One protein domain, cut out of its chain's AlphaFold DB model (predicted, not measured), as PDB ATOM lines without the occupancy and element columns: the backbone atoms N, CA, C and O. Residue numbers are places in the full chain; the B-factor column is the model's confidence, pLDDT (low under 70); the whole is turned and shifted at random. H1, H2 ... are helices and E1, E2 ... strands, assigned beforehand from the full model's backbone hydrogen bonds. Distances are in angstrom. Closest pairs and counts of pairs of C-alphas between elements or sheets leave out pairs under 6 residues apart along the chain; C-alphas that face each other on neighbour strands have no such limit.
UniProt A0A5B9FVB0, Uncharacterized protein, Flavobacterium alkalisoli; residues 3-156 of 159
ATOM      1  N   VAL A   3     164.601 191.955 326.972       94.56
ATOM      2  CA  VAL A   3     165.089 190.823 326.175       94.56
ATOM      3  C   VAL A   3     166.067 191.358 325.143       94.56
ATOM      4  O   VAL A   3     165.769 192.345 324.470       94.56
ATOM      5  N   ARG A   4     167.244 190.741 325.028       94.94
ATOM      6  CA  ARG A   4     168.253 191.135 324.037       94.94
ATOM      7  C   ARG A   4     169.032 189.937 323.524       94.94
ATOM      8  O   ARG A   4     169.268 188.989 324.267       94.94
ATOM      9  N   ARG A   5     169.482 190.004 322.272       96.00
ATOM     10  CA  ARG A   5     170.468 189.049 321.762       96.00
ATOM     11  C   ARG A   5     171.836 189.370 322.353       96.00
ATOM     12  O   ARG A   5     172.192 190.543 322.485       96.00
ATOM     13  N   LYS A   6     172.586 188.342 322.732       95.75
ATOM     14  CA  LYS A   6     173.915 188.489 323.320       95.75
ATOM     15  C   LYS A   6     174.746 187.248 323.051       95.75
ATOM     16  O   LYS A   6     174.291 186.142 323.304       95.75
ATOM     17  N   VAL A   7     175.986 187.452 322.627       96.81
ATOM     18  CA  VAL A   7     176.976 186.376 322.574       96.81
ATOM     19  C   VAL A   7     177.689 186.315 323.915       96.81
ATOM     20  O   VAL A   7     178.255 187.316 324.360       96.81
ATOM     21  N   MET A   8     177.655 185.158 324.563       97.56
ATOM     22  CA  MET A   8     178.504 184.862 325.713       97.56
ATOM     23  C   MET A   8     179.756 184.154 325.226       97.56
ATOM     24  O   MET A   8     179.651 183.254 324.402       97.56
ATOM     25  N   TYR A   9     180.929 184.546 325.709       97.12
ATOM     26  CA  TYR A   9     182.177 183.927 325.274       97.12
ATOM     27  C   TYR A   9     183.104 183.630 326.439       97.12
ATOM     28  O   TYR A   9     183.084 184.329 327.455       97.12
ATOM     29  N   LEU A  10     183.931 182.609 326.245       97.25
ATOM     30  CA  LEU A  10     185.058 182.282 327.099       97.25
ATOM     31  C   LEU A  10     186.210 181.755 326.244       97.25
ATOM     32  O   LEU A  10     186.014 180.900 325.383       97.25
ATOM     33  N   ALA A  11     187.407 182.269 326.493       97.19
ATOM     34  CA  ALA A  11     188.628 181.914 325.801       97.19
ATOM     35  C   ALA A  11     189.735 181.552 326.792       97.19
ATOM     36  O   ALA A  11     189.770 182.054 327.915       97.19
ATOM     37  N   GLY A  12     190.652 180.689 326.369       96.62
ATOM     38  CA  GLY A  12     191.733 180.203 327.215       96.62
ATOM     39  C   GLY A  12     192.790 179.446 326.424       96.62
ATOM     40  O   GLY A  12     192.657 179.240 325.219       96.62
ATOM     41  N   LEU A  13     193.851 179.035 327.115       96.69
ATOM     42  CA  LEU A  13     194.849 178.117 326.571       96.69
ATOM     43  C   LEU A  13     194.466 176.687 326.936       96.69
ATOM     44  O   LEU A  13     194.095 176.416 328.078       96.69
ATOM     45  N   ALA A  14     194.607 175.762 325.989       95.62
ATOM     46  CA  ALA A  14     194.349 174.348 326.216       95.62
ATOM     47  C   ALA A  14     195.229 173.803 327.346       95.62
ATOM     48  O   ALA A  14     194.731 173.107 328.220       95.62
ATOM     49  N   ALA A  15     196.511 174.180 327.388       94.56
ATOM     50  CA  ALA A  15     197.431 173.795 328.464       94.56
ATOM     51  C   ALA A  15     197.033 174.305 329.861       94.56
ATOM     52  O   ALA A  15     197.548 173.802 330.855       94.56
ATOM     53  N   SER A  16     196.141 175.294 329.950       93.44
ATOM     54  CA  SER A  16     195.598 175.783 331.221       93.44
ATOM     55  C   SER A  16     194.289 175.098 331.614       93.44
ATOM     56  O   SER A  16     193.730 175.443 332.653       93.44
ATOM     57  N   LEU A  17     193.785 174.160 330.804       93.38
ATOM     58  CA  LEU A  17     192.584 173.414 331.148       93.38
ATOM     59  C   LEU A  17     192.848 172.522 332.365       93.38
ATOM     60  O   LEU A  17     193.826 171.768 332.372       93.38
ATOM     61  N   PRO A  18     191.977 172.572 333.384       92.31
ATOM     62  CA  PRO A  18     192.026 171.615 334.473       92.31
ATOM     63  C   PRO A  18     191.736 170.200 333.954       92.31
ATOM     64  O   PRO A  18     191.192 170.005 332.866       92.31
ATOM     65  N   SER A  19     192.091 169.188 334.747       89.44
ATOM     66  CA  SER A  19     191.960 167.775 334.357       89.44
ATOM     67  C   SER A  19     190.521 167.333 334.076       89.44
ATOM     68  O   SER A  19     190.316 166.336 333.393       89.44
ATOM     69  N   ASP A  20     189.530 168.044 334.613       91.69
ATOM     70  CA  ASP A  20     188.104 167.816 334.363       91.69
ATOM     71  C   ASP A  20     187.565 168.623 333.165       91.69
ATOM     72  O   ASP A  20     186.362 168.617 332.900       91.69
ATOM     73  N   GLY A  21     188.438 169.329 332.440       94.06
ATOM     74  CA  GLY A  21     188.100 170.096 331.243       94.06
ATOM     75  C   GLY A  21     187.266 171.350 331.507       94.06
ATOM     76  O   GLY A  21     186.730 171.916 330.555       94.06
ATOM     77  N   GLN A  22     187.113 171.786 332.762       95.62
ATOM     78  CA  GLN A  22     186.292 172.941 333.114       95.62
ATOM     79  C   GLN A  22     186.826 174.241 332.491       95.62
ATOM     80  O   GLN A  22     187.951 174.667 332.729       95.62
ATOM     81  N   LEU A  23     185.978 174.886 331.689       95.50
ATOM     82  CA  LEU A  23     186.272 176.145 331.011       95.50
ATOM     83  C   LEU A  23     185.937 177.356 331.888       95.50
ATOM     84  O   LEU A  23     186.622 178.371 331.838       95.50
ATOM     85  N   ILE A  24     184.867 177.259 332.682       94.81
ATOM     86  CA  ILE A  24     184.392 178.334 333.558       94.81
ATOM     87  C   ILE A  24     184.388 177.887 335.014       94.81
ATOM     88  O   ILE A  24     183.742 176.901 335.371       94.81
ATOM     89  N   GLU A  25     185.075 178.640 335.864       91.56
ATOM     90  CA  GLU A  25     185.170 178.389 337.297       91.56
ATOM     91  C   GLU A  25     184.400 179.451 338.092       91.56
ATOM     92  O   GLU A  25     184.071 180.530 337.596       91.56
ATOM     93  N   GLN A  26     184.155 179.182 339.374       91.50
ATOM     94  CA  GLN A  26     183.517 180.147 340.273       91.50
ATOM     95  C   GLN A  26     184.302 181.464 340.378       91.50
ATOM     96  O   GLN A  26     183.711 182.532 340.490       91.50
ATOM     97  N   LYS A  27     185.637 181.392 340.313       90.81
ATOM     98  CA  LYS A  27     186.533 182.554 340.392       90.81
ATOM     99  C   LYS A  27     186.703 183.301 339.064       90.81
ATOM    100  O   LYS A  27     187.446 184.281 339.018       90.81
ATOM    101  N   THR A  28     186.093 182.821 337.978       91.00
ATOM    102  CA  THR A  28     186.214 183.448 336.660       91.00
ATOM    103  C   THR A  28     185.568 184.832 336.693       91.00
ATOM    104  O   THR A  28     184.363 184.966 336.880       91.00
ATOM    105  N   ASN A  29     186.379 185.866 336.490       91.50
ATOM    106  CA  ASN A  29     185.920 187.247 336.431       91.50
ATOM    107  C   ASN A  29     185.860 187.725 334.985       91.50
ATOM    108  O   ASN A  29     186.635 187.280 334.138       91.50
ATOM    109  N   LYS A  30     184.966 188.681 334.724       94.69
ATOM    110  CA  LYS A  30     184.873 189.337 333.423       94.69
ATOM    111  C   LYS A  30     186.214 189.968 333.059       94.69
ATOM    112  O   LYS A  30     186.713 190.831 333.778       94.69
ATOM    113  N   GLU A  31     186.726 189.617 331.888       95.12
ATOM    114  CA  GLU A  31     187.969 190.161 331.362       95.12
ATOM    115  C   GLU A  31     187.872 190.310 329.842       95.12
ATOM    116  O   GLU A  31     187.568 189.360 329.119       95.12
ATOM    117  N   ILE A  32     188.122 191.526 329.348       94.12
ATOM    118  CA  ILE A  32     187.995 191.848 327.922       94.12
ATOM    119  C   ILE A  32     188.938 190.958 327.106       94.12
ATOM    120  O   ILE A  32     190.142 190.922 327.350       94.12
ATOM    121  N   GLY A  33     188.367 190.256 326.124       91.69
ATOM    122  CA  GLY A  33     189.098 189.338 325.250       91.69
ATOM    123  C   GLY A  33     189.268 187.924 325.812       91.69
ATOM    124  O   GLY A  33     189.671 187.046 325.059       91.69
ATOM    125  N   ILE A  34     188.918 187.680 327.081       95.31
ATOM    126  CA  ILE A  34     188.935 186.344 327.698       95.31
ATOM    127  C   ILE A  34     187.512 185.859 327.958       95.31
ATOM    128  O   ILE A  34     187.130 184.807 327.469       95.31
ATOM    129  N   THR A  35     186.688 186.620 328.677       97.06
ATOM    130  CA  THR A  35     185.309 186.217 328.976       97.06
ATOM    131  C   THR A  35     184.415 187.411 329.281       97.06
ATOM    132  O   THR A  35     184.844 188.398 329.884       97.06
ATOM    133  N   ASN A  36     183.140 187.321 328.893       96.19
ATOM    134  CA  ASN A  36     182.114 188.292 329.284       96.19
ATOM    135  C   ASN A  36     181.121 187.768 330.333       96.19
ATOM    136  O   ASN A  36     180.132 188.452 330.623       96.19
ATOM    137  N   PHE A  37     181.392 186.598 330.914       94.81
ATOM    138  CA  PHE A  37     180.738 186.147 332.138       94.81
ATOM    139  C   PHE A  37     181.237 186.979 333.324       94.81
ATOM    140  O   PHE A  37     182.431 187.205 333.489       94.81
ATOM    141  N   ASP A  38     180.306 187.472 334.128       89.94
ATOM    142  CA  ASP A  38     180.524 188.424 335.221       89.94
ATOM    143  C   ASP A  38     180.244 187.836 336.612       89.94
ATOM    144  O   ASP A  38     180.683 188.413 337.598       89.94
ATOM    145  N   GLY A  39     179.558 186.691 336.696       85.31
ATOM    146  CA  GLY A  39     179.296 185.956 337.942       85.31
ATOM    147  C   GLY A  39     180.046 184.623 338.047       85.31
ATOM    148  O   GLY A  39     179.597 183.715 338.746       85.31
ATOM    149  N   GLY A  40     181.149 184.467 337.306       91.38
ATOM    150  CA  GLY A  40     181.836 183.185 337.162       91.38
ATOM    151  C   GLY A  40     180.899 182.112 336.618       91.38
ATOM    152  O   GLY A  40     180.180 182.333 335.641       91.38
ATOM    153  N   ASN A  41     180.872 180.959 337.279       94.38
ATOM    154  CA  ASN A  41     180.042 179.819 336.904       94.38
ATOM    155  C   ASN A  41     178.575 179.924 337.372       94.38
ATOM    156  O   ASN A  41     177.886 178.910 337.470       94.38
ATOM    157  N   LYS A  42     178.088 181.131 337.680       95.88
ATOM    158  CA  LYS A  42     176.700 181.397 338.063       95.88
ATOM    159  C   LYS A  42     176.212 182.699 337.431       95.88
ATOM    160  O   LYS A  42     176.910 183.709 337.427       95.88
ATOM    161  N   LEU A  43     174.996 182.699 336.892       94.25
ATOM    162  CA  LEU A  43     174.388 183.924 336.372       94.25
ATOM    163  C   LEU A  43     173.829 184.774 337.519       94.25
ATOM    164  O   LEU A  43     173.290 184.246 338.492       94.25
ATOM    165  N   ASN A  44     173.913 186.098 337.385       92.38
ATOM    166  CA  ASN A  44     173.320 187.027 338.348       92.38
ATOM    167  C   ASN A  44     171.805 186.804 338.475       92.38
ATOM    168  O   ASN A  44     171.119 186.561 337.486       92.38
ATOM    169  N   LYS A  45     171.264 186.940 339.688       92.38
ATOM    170  CA  LYS A  45     169.818 186.845 339.933       92.38
ATOM    171  C   LYS A  45     169.038 187.877 339.107       92.38
ATOM    172  O   LYS A  45     169.361 189.068 339.171       92.38
ATOM    173  N   GLY A  46     167.975 187.447 338.434       92.00
ATOM    174  CA  GLY A  46     167.203 188.223 337.461       92.00
ATOM    175  C   GLY A  46     167.709 188.091 336.016       92.00
ATOM    176  O   GLY A  46     167.240 188.841 335.158       92.00
ATOM    177  N   ARG A  47     168.695 187.218 335.738       94.31
ATOM    178  CA  ARG A  47     169.332 187.050 334.420       94.31
ATOM    179  C   ARG A  47     169.365 185.589 333.973       94.31
ATOM    180  O   ARG A  47     170.153 184.794 334.475       94.31
ATOM    181  N   ASN A  48     168.609 185.286 332.922       95.81
ATOM    182  CA  ASN A  48     168.562 183.963 332.297       95.81
ATOM    183  C   ASN A  48     169.099 184.025 330.862       95.81
ATOM    184  O   ASN A  48     168.981 185.055 330.189       95.81
ATOM    185  N   LEU A  49     169.665 182.919 330.379       97.25
ATOM    186  CA  LEU A  49     170.146 182.784 329.003       97.25
ATOM    187  C   LEU A  49     169.438 181.615 328.319       97.25
ATOM    188  O   LEU A  49     169.513 180.490 328.802       97.25
ATOM    189  N   LEU A  50     168.798 181.873 327.181       98.12
ATOM    190  CA  LEU A  50     168.398 180.836 326.234       98.12
ATOM    191  C   LEU A  50     169.492 180.719 325.177       98.12
ATOM    192  O   LEU A  50     169.646 181.627 324.360       98.12
ATOM    193  N   VAL A  51     170.252 179.630 325.205       98.25
ATOM    194  CA  VAL A  51     171.293 179.354 324.210       98.25
ATOM    195  C   VAL A  51     170.631 178.792 322.959       98.25
ATOM    196  O   VAL A  51     169.808 177.887 323.050       98.25
ATOM    197  N   THR A  52     170.972 179.343 321.798       97.81
ATOM    198  CA  THR A  52     170.374 178.991 320.494       97.81
ATOM    199  C   THR A  52     171.408 178.605 319.442       97.81
ATOM    200  O   THR A  52     171.078 177.918 318.476       97.81
ATOM    201  N   GLY A  53     172.667 178.987 319.652       96.06
ATOM    202  CA  GLY A  53     173.776 178.579 318.806       96.06
ATOM    203  C   GLY A  53     175.072 178.450 319.589       96.06
ATOM    204  O   GLY A  53     175.239 179.057 320.648       96.06
ATOM    205  N   VAL A  54     175.984 177.648 319.055       95.75
ATOM    206  CA  VAL A  54     177.306 177.395 319.625       95.75
ATOM    207  C   VAL A  54     178.348 177.497 318.518       95.75
ATOM    208  O   VAL A  54     178.114 177.077 317.384       95.75
ATOM    209  N   ARG A  55     179.508 178.061 318.849       93.38
ATOM    210  CA  ARG A  55     180.689 178.088 317.986       93.38
ATOM    211  C   ARG A  55     181.943 177.932 318.832       93.38
ATOM    212  O   ARG A  55     182.017 178.502 319.919       93.38
ATOM    213  N   ILE A  56     182.930 177.196 318.329       93.88
ATOM    214  CA  ILE A  56     184.259 177.132 318.937       93.88
ATOM    215  C   ILE A  56     185.303 177.517 317.889       93.88
ATOM    216  O   ILE A  56     185.300 177.010 316.768       93.88
ATOM    217  N   LEU A  57     186.177 178.441 318.272       93.81
ATOM    218  CA  LEU A  57     187.278 178.951 317.468       93.81
ATOM    219  C   LEU A  57     188.609 178.641 318.150       93.81
ATOM    220  O   LEU A  57     188.666 178.451 319.366       93.81
ATOM    221  N   PHE A  58     189.680 178.631 317.367       93.69
ATOM    222  CA  PHE A  58     191.010 178.235 317.800       93.69
ATOM    223  C   PHE A  58     192.086 179.110 317.182       93.69
ATOM    224  O   PHE A  58     191.912 179.669 316.104       93.69
ATOM    225  N   ASP A  59     193.227 179.160 317.850       93.56
ATOM    226  CA  ASP A  59     194.482 179.618 317.271       93.56
ATOM    227  C   ASP A  59     195.574 178.644 317.717       93.56
ATOM    228  O   ASP A  59     195.717 178.359 318.909       93.56
ATOM    229  N   THR A  60     196.293 178.083 316.745       93.81
ATOM    230  CA  THR A  60     197.367 177.108 316.971       93.81
ATOM    231  C   THR A  60     198.747 177.663 316.616       93.81
ATOM    232  O   THR A  60     199.669 176.903 316.318       93.81
ATOM    233  N   THR A  61     198.884 178.988 316.559       93.88
ATOM    234  CA  THR A  61     200.165 179.660 316.338       93.88
ATOM    235  C   THR A  61     201.095 179.393 317.523       93.88
ATOM    236  O   THR A  61     200.676 179.443 318.680       93.88
ATOM    237  N   ALA A  62     202.372 179.114 317.250       94.25
ATOM    238  CA  ALA A  62     203.361 178.890 318.301       94.25
ATOM    239  C   ALA A  62     203.413 180.081 319.275       94.25
ATOM    240  O   ALA A  62     203.473 181.234 318.843       94.25
ATOM    241  N   SER A  63     203.417 179.804 320.581       93.50
ATOM    242  CA  SER A  63     203.402 180.808 321.654       93.50
ATOM    243  C   SER A  63     202.207 181.772 321.610       93.50
ATOM    244  O   SER A  63     202.326 182.928 322.022       93.50
ATOM    245  N   VAL A  64     201.051 181.315 321.114       95.00
ATOM    246  CA  VAL A  64     199.822 182.118 321.073       95.00
ATOM    247  C   VAL A  64     199.445 182.656 322.458       95.00
ATOM    248  O   VAL A  64     199.428 181.940 323.459       95.00
ATOM    249  N   ALA A  65     199.074 183.936 322.504       94.75
ATOM    250  CA  ALA A  65     198.448 184.555 323.663       94.75
ATOM    251  C   ALA A  65     196.958 184.787 323.389       94.75
ATOM    252  O   ALA A  65     196.592 185.361 322.366       94.75
ATOM    253  N   VAL A  66     196.093 184.411 324.336       94.69
ATOM    254  CA  VAL A  66     194.622 184.464 324.187       94.69
ATOM    255  C   VAL A  66     194.121 185.834 323.709       94.69
ATOM    256  O   VAL A  66     193.271 185.916 322.829       94.69
ATOM    257  N   LYS A  67     194.669 186.930 324.249       93.75
ATOM    258  CA  LYS A  67     194.231 188.303 323.926       93.75
ATOM    259  C   LYS A  67     194.598 188.771 322.517       93.75
ATOM    260  O   LYS A  67     194.017 189.744 322.046       93.75
ATOM    261  N   THR A  68     195.560 188.121 321.872       92.25
ATOM    262  CA  THR A  68     196.052 188.470 320.531       92.25
ATOM    263  C   THR A  68     195.854 187.331 319.535       92.25
ATOM    264  O   THR A  68     196.426 187.373 318.451       92.25
ATOM    265  N   ALA A  69     195.087 186.307 319.912       92.12
ATOM    266  CA  ALA A  69     194.838 185.146 319.080       92.12
ATOM    267  C   ALA A  69     194.054 185.526 317.815       92.12
ATOM    268  O   ALA A  69     193.100 186.309 317.856       92.12
ATOM    269  N   THR A  70     194.453 184.932 316.696       90.88
ATOM    270  CA  THR A  70     193.734 184.971 315.425       90.88
ATOM    271  C   THR A  70     192.760 183.805 315.408       90.88
ATOM    272  O   THR A  70     193.133 182.667 315.141       90.88
ATOM    273  N   TRP A  71     191.508 184.083 315.761       90.81
ATOM    274  CA  TRP A  71     190.479 183.061 315.923       90.81
ATOM    275  C   TRP A  71     190.037 182.479 314.580       90.81
ATOM    276  O   TRP A  71     189.318 183.135 313.836       90.81
ATOM    277  N   LEU A  72     190.423 181.232 314.320       88.56
ATOM    278  CA  LEU A  72     190.048 180.450 313.145       88.56
ATOM    279  C   LEU A  72     189.095 179.320 313.541       88.56
ATOM    280  O   LEU A  72     189.087 178.841 314.672       88.56
ATOM    281  N   SER A  73     188.303 178.826 312.596       84.25
ATOM    282  CA  SER A  73     187.344 177.746 312.884       84.25
ATOM    283  C   SER A  73     187.949 176.331 312.865       84.25
ATOM    284  O   SER A  73     187.259 175.357 313.175       84.25
ATOM    285  N   ALA A  74     189.221 176.196 312.484       86.00
ATOM    286  CA  ALA A  74     189.894 174.909 312.358       86.00
ATOM    287  C   ALA A  74     190.316 174.359 313.732       86.00
ATOM    288  O   ALA A  74     191.265 174.843 314.344       86.00
ATOM    289  N   ALA A  75     189.628 173.316 314.202       88.75
ATOM    290  CA  ALA A  75     189.947 172.681 315.479       88.75
ATOM    291  C   ALA A  75     191.209 171.800 315.410       88.75
ATOM    292  O   ALA A  75     191.321 170.966 314.500       88.75
ATOM    293  N   PRO A  76     192.120 171.886 316.399       92.00
ATOM    294  CA  PRO A  76     193.184 170.902 316.569       92.00
ATOM    295  C   PRO A  76     192.612 169.520 316.931       92.00
ATOM    296  O   PRO A  76     191.502 169.400 317.447       92.00
ATOM    297  N   ALA A  77     193.370 168.450 316.659       91.31
ATOM    298  CA  ALA A  77     192.866 167.070 316.697       91.31
ATOM    299  C   ALA A  77     192.283 166.629 318.056       91.31
ATOM    300  O   ALA A  77     191.276 165.923 318.092       91.31
ATOM    301  N   ASN A  78     192.894 167.065 319.158       93.56
ATOM    302  CA  ASN A  78     192.453 166.779 320.526       93.56
ATOM    303  C   ASN A  78     191.095 167.416 320.858       93.56
ATOM    304  O   ASN A  78     190.277 166.789 321.526       93.56
ATOM    305  N   PHE A  79     190.824 168.624 320.360       93.94
ATOM    306  CA  PHE A  79     189.504 169.245 320.473       93.94
ATOM    307  C   PHE A  79     188.523 168.644 319.477       93.94
ATOM    308  O   PHE A  79     187.404 168.322 319.845       93.94
ATOM    309  N   LYS A  80     188.943 168.442 318.225       89.38
ATOM    310  CA  LYS A  80     188.088 167.941 317.142       89.38
ATOM    311  C   LYS A  80     187.360 166.645 317.507       89.38
ATOM    312  O   LYS A  80     186.193 166.487 317.158       89.38
ATOM    313  N   ASN A  81     188.056 165.737 318.187       91.62
ATOM    314  CA  ASN A  81     187.523 164.440 318.596       91.62
ATOM    315  C   ASN A  81     187.014 164.428 320.052       91.62
ATOM    316  O   ASN A  81     186.666 163.364 320.552       91.62
ATOM    317  N   GLY A  82     187.021 165.578 320.731       95.50
ATOM    318  CA  GLY A  82     186.536 165.743 322.098       95.50
ATOM    319  C   GLY A  82     185.048 166.093 322.181       95.50
ATOM    320  O   GLY A  82     184.351 166.185 321.167       95.50
ATOM    321  N   GLU A  83     184.579 166.348 323.400       97.00
ATOM    322  CA  GLU A  83     183.178 166.650 323.714       97.00
ATOM    323  C   GLU A  83     183.033 168.000 324.422       97.00
ATOM    324  O   GLU A  83     183.851 168.375 325.263       97.00
ATOM    325  N   LEU A  84     181.977 168.739 324.077       97.56
ATOM    326  CA  LEU A  84     181.553 169.942 324.782       97.56
ATOM    327  C   LEU A  84     180.351 169.582 325.650       97.56
ATOM    328  O   LEU A  84     179.309 169.169 325.135       97.56
ATOM    329  N   VAL A  85     180.489 169.808 326.953       98.12
ATOM    330  CA  VAL A  85     179.434 169.556 327.937       98.12
ATOM    331  C   VAL A  85     179.071 170.857 328.639       98.12
ATOM    332  O   VAL A  85     179.938 171.569 329.147       98.12
ATOM    333  N   ILE A  86     177.779 171.170 328.686       98.12
ATOM    334  CA  ILE A  86     177.221 172.244 329.507       98.12
ATOM    335  C   ILE A  86     176.191 171.615 330.432       98.12
ATOM    336  O   ILE A  86     175.194 171.049 329.984       98.12
ATOM    337  N   SER A  87     176.431 171.724 331.731       97.94
ATOM    338  CA  SER A  87     175.566 171.169 332.768       97.94
ATOM    339  C   SER A  87     175.186 172.236 333.783       97.94
ATOM    340  O   SER A  87     175.882 173.237 333.948       97.94
ATOM    341  N   GLN A  88     174.052 172.049 334.448       96.62
ATOM    342  CA  GLN A  88     173.587 172.949 335.498       96.62
ATOM    343  C   GLN A  88     173.112 172.143 336.704       96.62
ATOM    344  O   GLN A  88     172.437 171.118 336.553       96.62
ATOM    345  N   ASP A  89     173.459 172.612 337.902       96.38
ATOM    346  CA  ASP A  89     173.098 171.947 339.149       96.38
ATOM    347  C   ASP A  89     171.574 171.754 339.231       96.38
ATOM    348  O   ASP A  89     170.780 172.665 338.978       96.38
ATOM    349  N   GLY A  90     171.148 170.524 339.525       94.31
ATOM    350  CA  GLY A  90     169.734 170.139 339.567       94.31
ATOM    351  C   GLY A  90     169.050 169.946 338.203       94.31
ATOM    352  O   GLY A  90     167.890 169.543 338.183       94.31
ATOM    353  N   SER A  91     169.730 170.194 337.078       93.25
ATOM    354  CA  SER A  91     169.221 169.938 335.717       93.25
ATOM    355  C   SER A  91     169.998 168.873 334.944       93.25
ATOM    356  O   SER A  91     169.490 168.386 333.939       93.25
ATOM    357  N   GLY A  92     171.200 168.507 335.393       95.06
ATOM    358  CA  GLY A  92     172.069 167.583 334.663       95.06
ATOM    359  C   GLY A  92     172.683 168.240 333.425       95.06
ATOM    360  O   GLY A  92     172.947 169.446 333.426       95.06
ATOM    361  N   ASN A  93     172.926 167.443 332.385       96.88
ATOM    362  CA  ASN A  93     173.521 167.911 331.135       96.88
ATOM    363  C   ASN A  93     172.449 168.598 330.280       96.88
ATOM    364  O   ASN A  93     171.486 167.976 329.840       96.88
ATOM    365  N   LEU A  94     172.621 169.901 330.066       97.31
ATOM    366  CA  LEU A  94     171.784 170.711 329.179       97.31
ATOM    367  C   LEU A  94     172.223 170.563 327.719       97.31
ATOM    368  O   LEU A  94     171.419 170.707 326.802       97.31
ATOM    369  N   PHE A  95     173.514 170.304 327.525       97.56
ATOM    370  CA  PHE A  95     174.156 170.131 326.237       97.56
ATOM    371  C   PHE A  95     175.334 169.171 326.398       97.56
ATOM    372  O   PHE A  95     176.174 169.373 327.270       97.56
ATOM    373  N   GLU A  96     175.403 168.152 325.554       97.25
ATOM    374  CA  GLU A  96     176.491 167.177 325.520       97.25
ATOM    375  C   GLU A  96     176.619 166.704 324.079       97.25
ATOM    376  O   GLU A  96     175.764 165.976 323.582       97.25
ATOM    377  N   ASN A  97     177.621 167.219 323.372       95.94
ATOM    378  CA  ASN A  97     177.830 166.914 321.963       95.94
ATOM    379  C   ASN A  97     179.328 166.868 321.637       95.94
ATOM    380  O   ASN A  97     180.119 167.563 322.283       95.94
ATOM    381  N   PRO A  98     179.732 166.134 320.585       94.62
ATOM    382  CA  PRO A  98     181.089 166.227 320.064       94.62
ATOM    383  C   PRO A  98     181.411 167.668 319.645       94.62
ATOM    384  O   PRO A  98     180.549 168.386 319.145       94.62
ATOM    385  N   ILE A  99     182.664 168.094 319.807       93.69
ATOM    386  CA  ILE A  99     183.124 169.452 319.459       93.69
ATOM    387  C   ILE A  99     183.173 169.665 317.943       93.69
ATOM    388  O   ILE A  99     182.887 170.762 317.464       93.69
ATOM    389  N   GLY A 100     183.517 168.619 317.182       89.50
ATOM    390  CA  GLY A 100     183.741 168.674 315.735       89.50
ATOM    391  C   GLY A 100     182.678 169.442 314.935       89.50
ATOM    392  O   GLY A 100     183.064 170.314 314.165       89.50
ATOM    393  N   PRO A 101     181.367 169.191 315.116       88.38
ATOM    394  CA  PRO A 101     180.305 169.938 314.439       88.38
ATOM    395  C   PRO A 101     180.292 171.449 314.703       88.38
ATOM    396  O   PRO A 101     179.863 172.196 313.834       88.38
ATOM    397  N   PHE A 102     180.771 171.914 315.863       90.19
ATOM    398  CA  PHE A 102     180.775 173.336 316.263       90.19
ATOM    399  C   PHE A 102     182.039 174.085 315.834       90.19
ATOM    400  O   PHE A 102     182.215 175.260 316.170       90.19
ATOM    401  N   CYS A 103     182.907 173.398 315.093       86.12
ATOM    402  CA  CYS A 103     184.147 173.901 314.529       86.12
ATOM    403  C   CYS A 103     184.076 173.686 313.016       86.12
ATOM    404  O   CYS A 103     183.762 172.593 312.546       86.12
ATOM    405  N   LYS A 104     184.347 174.704 312.203       70.12
ATOM    406  CA  LYS A 104     184.223 174.549 310.750       70.12
ATOM    407  C   LYS A 104     185.321 173.633 310.211       70.12
ATOM    408  O   LYS A 104     186.511 173.869 310.410       70.12
ATOM    409  N   TYR A 105     184.911 172.610 309.469       56.88
ATOM    410  CA  TYR A 105     185.807 171.668 308.813       56.88
ATOM    411  C   TYR A 105     185.923 171.985 307.318       56.88
ATOM    412  O   TYR A 105     184.946 171.895 306.583       56.88
ATOM    413  N   ASN A 106     187.141 172.318 306.881       46.41
ATOM    414  CA  ASN A 106     187.643 172.100 305.520       46.41
ATOM    415  C   ASN A 106     186.708 172.485 304.352       46.41
ATOM    416  O   ASN A 106     186.452 171.680 303.457       46.41
ATOM    417  N   ALA A 107     186.234 173.727 304.317       39.41
ATOM    418  CA  ALA A 107     185.653 174.286 303.106       39.41
ATOM    419  C   ALA A 107     186.098 175.739 302.964       39.41
ATOM    420  O   ALA A 107     185.947 176.529 303.898       39.41
ATOM    421  N   SER A 108     186.634 176.080 301.790       46.84
ATOM    422  CA  SER A 108     186.830 177.451 301.327       46.84
ATOM    423  C   SER A 108     185.477 178.164 301.274       46.84
ATOM    424  O   SER A 108     184.831 178.220 300.233       46.84
ATOM    425  N   ILE A 109     185.005 178.660 302.415       48.97
ATOM    426  CA  ILE A 109     183.823 179.513 302.520       48.97
ATOM    427  C   ILE A 109     184.315 180.857 303.071       48.97
ATOM    428  O   ILE A 109     185.072 180.852 304.040       48.97
ATOM    429  N   PRO A 110     183.898 181.994 302.494       48.47
ATOM    430  CA  PRO A 110     184.495 183.309 302.751       48.47
ATOM    431  C   PRO A 110     184.295 183.885 304.165       48.47
ATOM    432  O   PRO A 110     184.810 184.963 304.441       48.47
ATOM    433  N   THR A 111     183.572 183.204 305.057       56.62
ATOM    434  CA  THR A 111     183.240 183.712 306.397       56.62
ATOM    435  C   THR A 111     183.432 182.640 307.470       56.62
ATOM    436  O   THR A 111     182.761 181.606 307.479       56.62
ATOM    437  N   GLU A 112     184.347 182.895 308.405       61.97
ATOM    438  CA  GLU A 112     184.612 182.090 309.613       61.97
ATOM    439  C   GLU A 112     183.597 182.373 310.746       61.97
ATOM    440  O   GLU A 112     183.756 181.941 311.890       61.97
ATOM    441  N   ASP A 113     182.518 183.093 310.412       64.81
ATOM    442  CA  ASP A 113     181.708 183.841 311.372       64.81
ATOM    443  C   ASP A 113     180.376 183.211 311.802       64.81
ATOM    444  O   ASP A 113     179.587 183.840 312.506       64.81
ATOM    445  N   GLU A 114     180.100 181.967 311.410       82.19
ATOM    446  CA  GLU A 114     178.766 181.383 311.570       82.19
ATOM    447  C   GLU A 114     178.621 180.511 312.828       82.19
ATOM    448  O   GLU A 114     179.406 179.591 313.070       82.19
ATOM    449  N   PHE A 115     177.575 180.781 313.612       89.44
ATOM    450  CA  PHE A 115     177.148 179.926 314.719       89.44
ATOM    451  C   PHE A 115     176.412 178.695 314.203       89.44
ATOM    452  O   PHE A 115     175.529 178.799 313.353       89.44
ATOM    453  N   GLN A 116     176.703 177.534 314.786       90.88
ATOM    454  CA  GLN A 116     175.900 176.344 314.540       90.88
ATOM    455  C   GLN A 116     174.670 176.376 315.433       90.88
ATOM    456  O   GLN A 116     174.776 176.545 316.650       90.88
ATOM    457  N   THR A 117     173.498 176.224 314.823       92.88
ATOM    458  CA  THR A 117     172.232 176.182 315.560       92.88
ATOM    459  C   THR A 117     172.177 174.921 316.413       92.88
ATOM    460  O   THR A 117     172.541 173.838 315.959       92.88
ATOM    461  N   VAL A 118     171.697 175.058 317.646       94.25
ATOM    462  CA  VAL A 118     171.514 173.940 318.579       94.25
ATOM    463  C   VAL A 118     170.053 173.823 318.980       94.25
ATOM    464  O   VAL A 118     169.284 174.775 318.840       94.25
ATOM    465  N   VAL A 119     169.666 172.662 319.513       95.75
ATOM    466  CA  VAL A 119     168.395 172.556 320.240       95.75
ATOM    467  C   VAL A 119     168.466 173.529 321.419       95.75
ATOM    468  O   VAL A 119     169.383 173.394 322.233       95.75
ATOM    469  N   PRO A 120     167.567 174.526 321.514       97.12
ATOM    470  CA  PRO A 120     167.722 175.562 322.518       97.12
ATOM    471  C   PRO A 120     167.616 175.026 323.944       97.12
ATOM    472  O   PRO A 120     166.751 174.201 324.243       97.12
ATOM    473  N   PHE A 121     168.452 175.544 324.840       97.38
ATOM    474  CA  PHE A 121     168.445 175.184 326.258       97.38
ATOM    475  C   PHE A 121     168.653 176.412 327.146       97.38
ATOM    476  O   PHE A 121     169.252 177.410 326.739       97.38
ATOM    477  N   PHE A 122     168.140 176.343 328.374       96.06
ATOM    478  CA  PHE A 122     168.216 177.441 329.334       96.06
ATOM    479  C   PHE A 122     169.357 177.251 330.328       96.06
ATOM    480  O   PHE A 122     169.412 176.242 331.024       96.06
ATOM    481  N   ILE A 123     170.184 178.282 330.477       97.00
ATOM    482  CA  ILE A 123     171.015 178.475 331.665       97.00
ATOM    483  C   ILE A 123     170.249 179.428 332.580       97.00
ATOM    484  O   ILE A 123     170.039 180.602 332.249       97.00
ATOM    485  N   ARG A 124     169.786 178.895 333.711       96.00
ATOM    486  CA  ARG A 124     168.971 179.636 334.678       96.00
ATOM    487  C   ARG A 124     169.818 180.530 335.576       96.00
ATOM    488  O   ARG A 124     170.977 180.223 335.855       96.00
ATOM    489  N   GLU A 125     169.215 181.624 336.018       95.06
ATOM    490  CA  GLU A 125     169.783 182.545 336.997       95.06
ATOM    491  C   GLU A 125     170.091 181.877 338.335       95.06
ATOM    492  O   GLU A 125     169.411 180.934 338.725       95.06
ATOM    493  N   ASP A 126     171.087 182.396 339.055       94.56
ATOM    494  CA  ASP A 126     171.408 182.028 340.443       94.56
ATOM    495  C   ASP A 126     171.598 180.518 340.710       94.56
ATOM    496  O   ASP A 126     171.574 180.071 341.855       94.56
ATOM    497  N   VAL A 127     171.866 179.734 339.662       96.12
ATOM    498  CA  VAL A 127     172.216 178.313 339.740       96.12
ATOM    499  C   VAL A 127     173.577 178.100 339.090       96.12
ATOM    500  O   VAL A 127     173.818 178.543 337.962       96.12
ATOM    501  N   SER A 128     174.468 177.421 339.811       96.56
ATOM    502  CA  SER A 128     175.794 177.076 339.309       96.56
ATOM    503  C   SER A 128     175.686 176.179 338.079       96.56
ATOM    504  O   SER A 128     174.902 175.230 338.037       96.56
ATOM    505  N   PHE A 129     176.492 176.479 337.073       97.19
ATOM    506  CA  PHE A 129     176.624 175.685 335.864       97.19
ATOM    507  C   PHE A 129     178.091 175.343 335.619       97.19
ATOM    508  O   PHE A 129     179.000 175.907 336.232       97.19
ATOM    509  N   LYS A 130     178.328 174.391 334.726       97.31
ATOM    510  CA  LYS A 130     179.653 174.034 334.237       97.31
ATOM    511  C   LYS A 130     179.637 174.086 332.725       97.31
ATOM    512  O   LYS A 130     178.639 173.762 332.090       97.31
ATOM    513  N   ILE A 131     180.765 174.497 332.170       97.69
ATOM    514  CA  ILE A 131     181.070 174.397 330.751       97.69
ATOM    515  C   ILE A 131     182.393 173.651 330.691       97.69
ATOM    516  O   ILE A 131     183.350 174.093 331.326       97.69
ATOM    517  N   GLN A 132     182.438 172.526 329.990       97.50
ATOM    518  CA  GLN A 132     183.597 171.642 329.935       97.50
ATOM    519  C   GLN A 132     183.943 171.307 328.487       97.50
ATOM    520  O   GLN A 132     183.048 170.998 327.704       97.50
ATOM    521  N   ALA A 133     185.233 171.330 328.154       97.00
ATOM    522  CA  ALA A 133     185.766 170.714 326.943       97.00
ATOM    523  C   ALA A 133     186.572 169.471 327.337       97.00
ATOM    524  O   ALA A 133     187.670 169.574 327.886       97.00
ATOM    525  N   LEU A 134     186.015 168.295 327.064       97.00
ATOM    526  CA  LEU A 134     186.651 167.009 327.321       97.00
ATOM    527  C   LEU A 134     187.502 166.644 326.105       97.00
ATOM    528  O   LEU A 134     186.975 166.314 325.043       97.00
ATOM    529  N   LEU A 135     188.823 166.762 326.232       96.00
ATOM    530  CA  LEU A 135     189.744 166.562 325.113       96.00
ATOM    531  C   LEU A 135     189.977 165.077 324.814       96.00
ATOM    532  O   LEU A 135     190.214 164.270 325.712       96.00
ATOM    533  N   ALA A 136     190.030 164.734 323.529       94.75
ATOM    534  CA  ALA A 136     190.483 163.431 323.054       94.75
ATOM    535  C   ALA A 136     192.014 163.413 322.921       94.75
ATOM    536  O   ALA A 136     192.574 163.506 321.825       94.75
ATOM    537  N   GLY A 137     192.694 163.333 324.062       91.94
ATOM    538  CA  GLY A 137     194.152 163.364 324.168       91.94
ATOM    539  C   GLY A 137     194.642 164.480 325.087       91.94
ATOM    540  O   GLY A 137     193.862 165.116 325.791       91.94
ATOM    541  N   ALA A 138     195.954 164.712 325.094       91.06
ATOM    542  CA  ALA A 138     196.555 165.722 325.955       91.06
ATOM    543  C   ALA A 138     196.260 167.154 325.471       91.06
ATOM    544  O   ALA A 138     196.175 167.436 324.271       91.06
ATOM    545  N   ALA A 139     196.155 168.075 326.427       91.81
ATOM    546  CA  ALA A 139     196.229 169.503 326.163       91.81
ATOM    547  C   ALA A 139     197.636 169.897 325.671       91.81
ATOM    548  O   ALA A 139     198.631 169.338 326.134       91.81
ATOM    549  N   ALA A 140     197.729 170.874 324.762       91.88
ATOM    550  CA  ALA A 140     199.001 171.371 324.229       91.88
ATOM    551  C   ALA A 140     199.209 172.870 324.521       91.88
ATOM    552  O   ALA A 140     198.242 173.616 324.682       91.88
ATOM    553  N   ALA A 141     200.475 173.301 324.598       87.25
ATOM    554  CA  ALA A 141     200.873 174.662 324.989       87.25
ATOM    555  C   ALA A 141     200.502 175.741 323.955       87.25
ATOM    556  O   ALA A 141     200.102 176.836 324.338       87.25
ATOM    557  N   ASP A 142     200.550 175.406 322.666       92.88
ATOM    558  CA  ASP A 142     200.320 176.336 321.551       92.88
ATOM    559  C   ASP A 142     198.907 176.201 320.972       92.88
ATOM    560  O   ASP A 142     198.709 176.105 319.764       92.88
ATOM    561  N   GLN A 143     197.908 176.088 321.844       94.94
ATOM    562  CA  GLN A 143     196.509 175.968 321.443       94.94
ATOM    563  C   GLN A 143     195.662 176.901 322.295       94.94
ATOM    564  O   GLN A 143     195.430 176.638 323.475       94.94
ATOM    565  N   ALA A 144     195.178 177.981 321.692       96.38
ATOM    566  CA  ALA A 144     194.129 178.805 322.265       96.38
ATOM    567  C   ALA A 144     192.767 178.334 321.750       96.38
ATOM    568  O   ALA A 144     192.633 177.935 320.593       96.38
ATOM    569  N   TYR A 145     191.754 178.407 322.604       95.94
ATOM    570  CA  TYR A 145     190.362 178.157 322.248       95.94
ATOM    571  C   TYR A 145     189.500 179.359 322.627       95.94
ATOM    572  O   TYR A 145     189.822 180.103 323.557       95.94
ATOM    573  N   ARG A 146     188.373 179.510 321.936       96.19
ATOM    574  CA  ARG A 146     187.303 180.446 322.268       96.19
ATOM    575  C   ARG A 146     185.957 179.796 321.991       96.19
ATOM    576  O   ARG A 146     185.600 179.568 320.841       96.19
ATOM    577  N   LEU A 147     185.220 179.510 323.055       96.88
ATOM    578  CA  LEU A 147     183.831 179.077 322.995       96.88
ATOM    579  C   LEU A 147     182.927 180.307 322.973       96.88
ATOM    580  O   LEU A 147     183.078 181.209 323.799       96.88
ATOM    581  N   GLU A 148     181.948 180.298 322.080       96.81
ATOM    582  CA  GLU A 148     180.904 181.305 321.996       96.81
ATOM    583  C   GLU A 148     179.518 180.664 321.990       96.81
ATOM    584  O   GLU A 148     179.256 179.698 321.272       96.81
ATOM    585  N   LEU A 149     178.619 181.238 322.785       97.62
ATOM    586  CA  LEU A 149     177.218 180.861 322.897       97.62
ATOM    587  C   LEU A 149     176.373 182.030 322.397       97.62
ATOM    588  O   LEU A 149     176.444 183.130 322.952       97.62
ATOM    589  N   ASP A 150     175.577 181.798 321.362       97.50
ATOM    590  CA  ASP A 150     174.617 182.775 320.863       97.50
ATOM    591  C   ASP A 150     173.311 182.652 321.645       97.50
ATOM    592  O   ASP A 150     172.615 181.628 321.586       97.50
ATOM    593  N   CYS A 151     173.005 183.691 322.418       97.69
ATOM    594  CA  CYS A 151     171.959 183.656 323.421       97.69
ATOM    595  C   CYS A 151     170.893 184.725 323.189       97.69
ATOM    596  O   CYS A 151     171.165 185.862 322.789       97.69
ATOM    597  N   VAL A 152     169.674 184.395 323.604       97.88
ATOM    598  CA  VAL A 152     168.670 185.382 323.999       97.88
ATOM    599  C   VAL A 152     168.772 185.558 325.514       97.88
ATOM    600  O   VAL A 152     168.556 184.621 326.279       97.88
ATOM    601  N   GLU A 153     169.151 186.754 325.953       96.44
ATOM    602  CA  GLU A 153     169.276 187.110 327.364       96.44
ATOM    603  C   GLU A 153     167.996 187.785 327.861       96.44
ATOM    604  O   GLU A 153     167.525 188.764 327.272       96.44
ATOM    605  N   PHE A 154     167.479 187.282 328.980       96.12
ATOM    606  CA  PHE A 154     166.331 187.827 329.697       96.12
ATOM    607  C   PHE A 154     166.825 188.495 330.973       96.12
ATOM    608  O   PHE A 154     167.500 187.847 331.772       96.12
ATOM    609  N   VAL A 155     166.496 189.773 331.158       93.12
ATOM    610  CA  VAL A 155     166.877 190.562 332.339       93.12
ATOM    611  C   VAL A 155     165.628 191.177 332.966       93.12
ATOM    612  O   VAL A 155     164.803 191.776 332.268       93.12
ATOM    613  N   GLU A 156     165.450 191.040 334.275       88.94
ATOM    614  CA  GLU A 156     164.375 191.737 334.992       88.94
ATOM    615  C   GLU A 156     164.520 193.266 334.880       88.94
ATOM    616  O   GLU A 156     165.613 193.794 334.712       88.94
TER     617      GLU A 156
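Overview. This is residues 3 to 156 of the 159 residues of an uncharacterized protein of Flavobacterium alkalisoli (UniProt A0A5B9FVB0). The domain is a sandwich, two sheets face to face: a strongly twisted sheet with three long strands, E1, E7 and E2, and the shorter E5, and over part of it a smaller sheet of E4, E3 and E6. Long loops run outside the named strands, and the short helix H1 sits at one end of the smaller sheet. The printed part has 154 residues, with one named helix and seven named strands in the order E1 E2 H1 E3 E4 E5 E6 E7; both sheets, E1 - E7 - E2 - E5 and E4 - E3 - E6, are antiparallel. The class is mostly strand, though under half of the residues are in named elements; the whole is compact, with a radius of gyration of the C-alphas of 14.8 A and spans of 43 by 32 by 28 A.

Along the chain. E1, residues 3 to 13, is 32.4 A long and begins at C-alpha 3 (165.089, 190.823, 326.175). E2, residues 47 to 59, is 31.3 A long and bends by 79 degrees at residue 52. H1 is residues 77 to 80, E3 83 to 88, E4 92 to 98, E5 116 to 123 and E6 129 to 134. E7, residues 144 to 155, is 31.3 A long and ends at C-alpha 155 (166.877, 190.562, 332.339).

Arrangement. E1 and E7 are antiparallel at 159 degrees, with N 6 and O 151 2.9 A apart. E7 and E2 are antiparallel, with N 55 and O 148 2.9 A apart. E2 and E5 are antiparallel, with N 51 and O 121 2.9 A apart. E3 and E4 form a hairpin, with N 86 and O 95 2.8 A apart; E3 and E6 are antiparallel, with N 132 and O 85 2.8 A apart. The facing parts of the sheets are 10.2 A apart, centre to centre. H1, too short for any O i to N i+4 pair, only grazes the smaller sheet with residues 78 to 80.

Size, cuts and confidence. The C-alphas of Ala 62 and Glu 156, the two farthest apart, are 44.3 A apart. The printed part has no cut. The links E1 to E2, E2 to H1 and E4 to E5 are long. Residues 105 to 113 have pLDDT under 70.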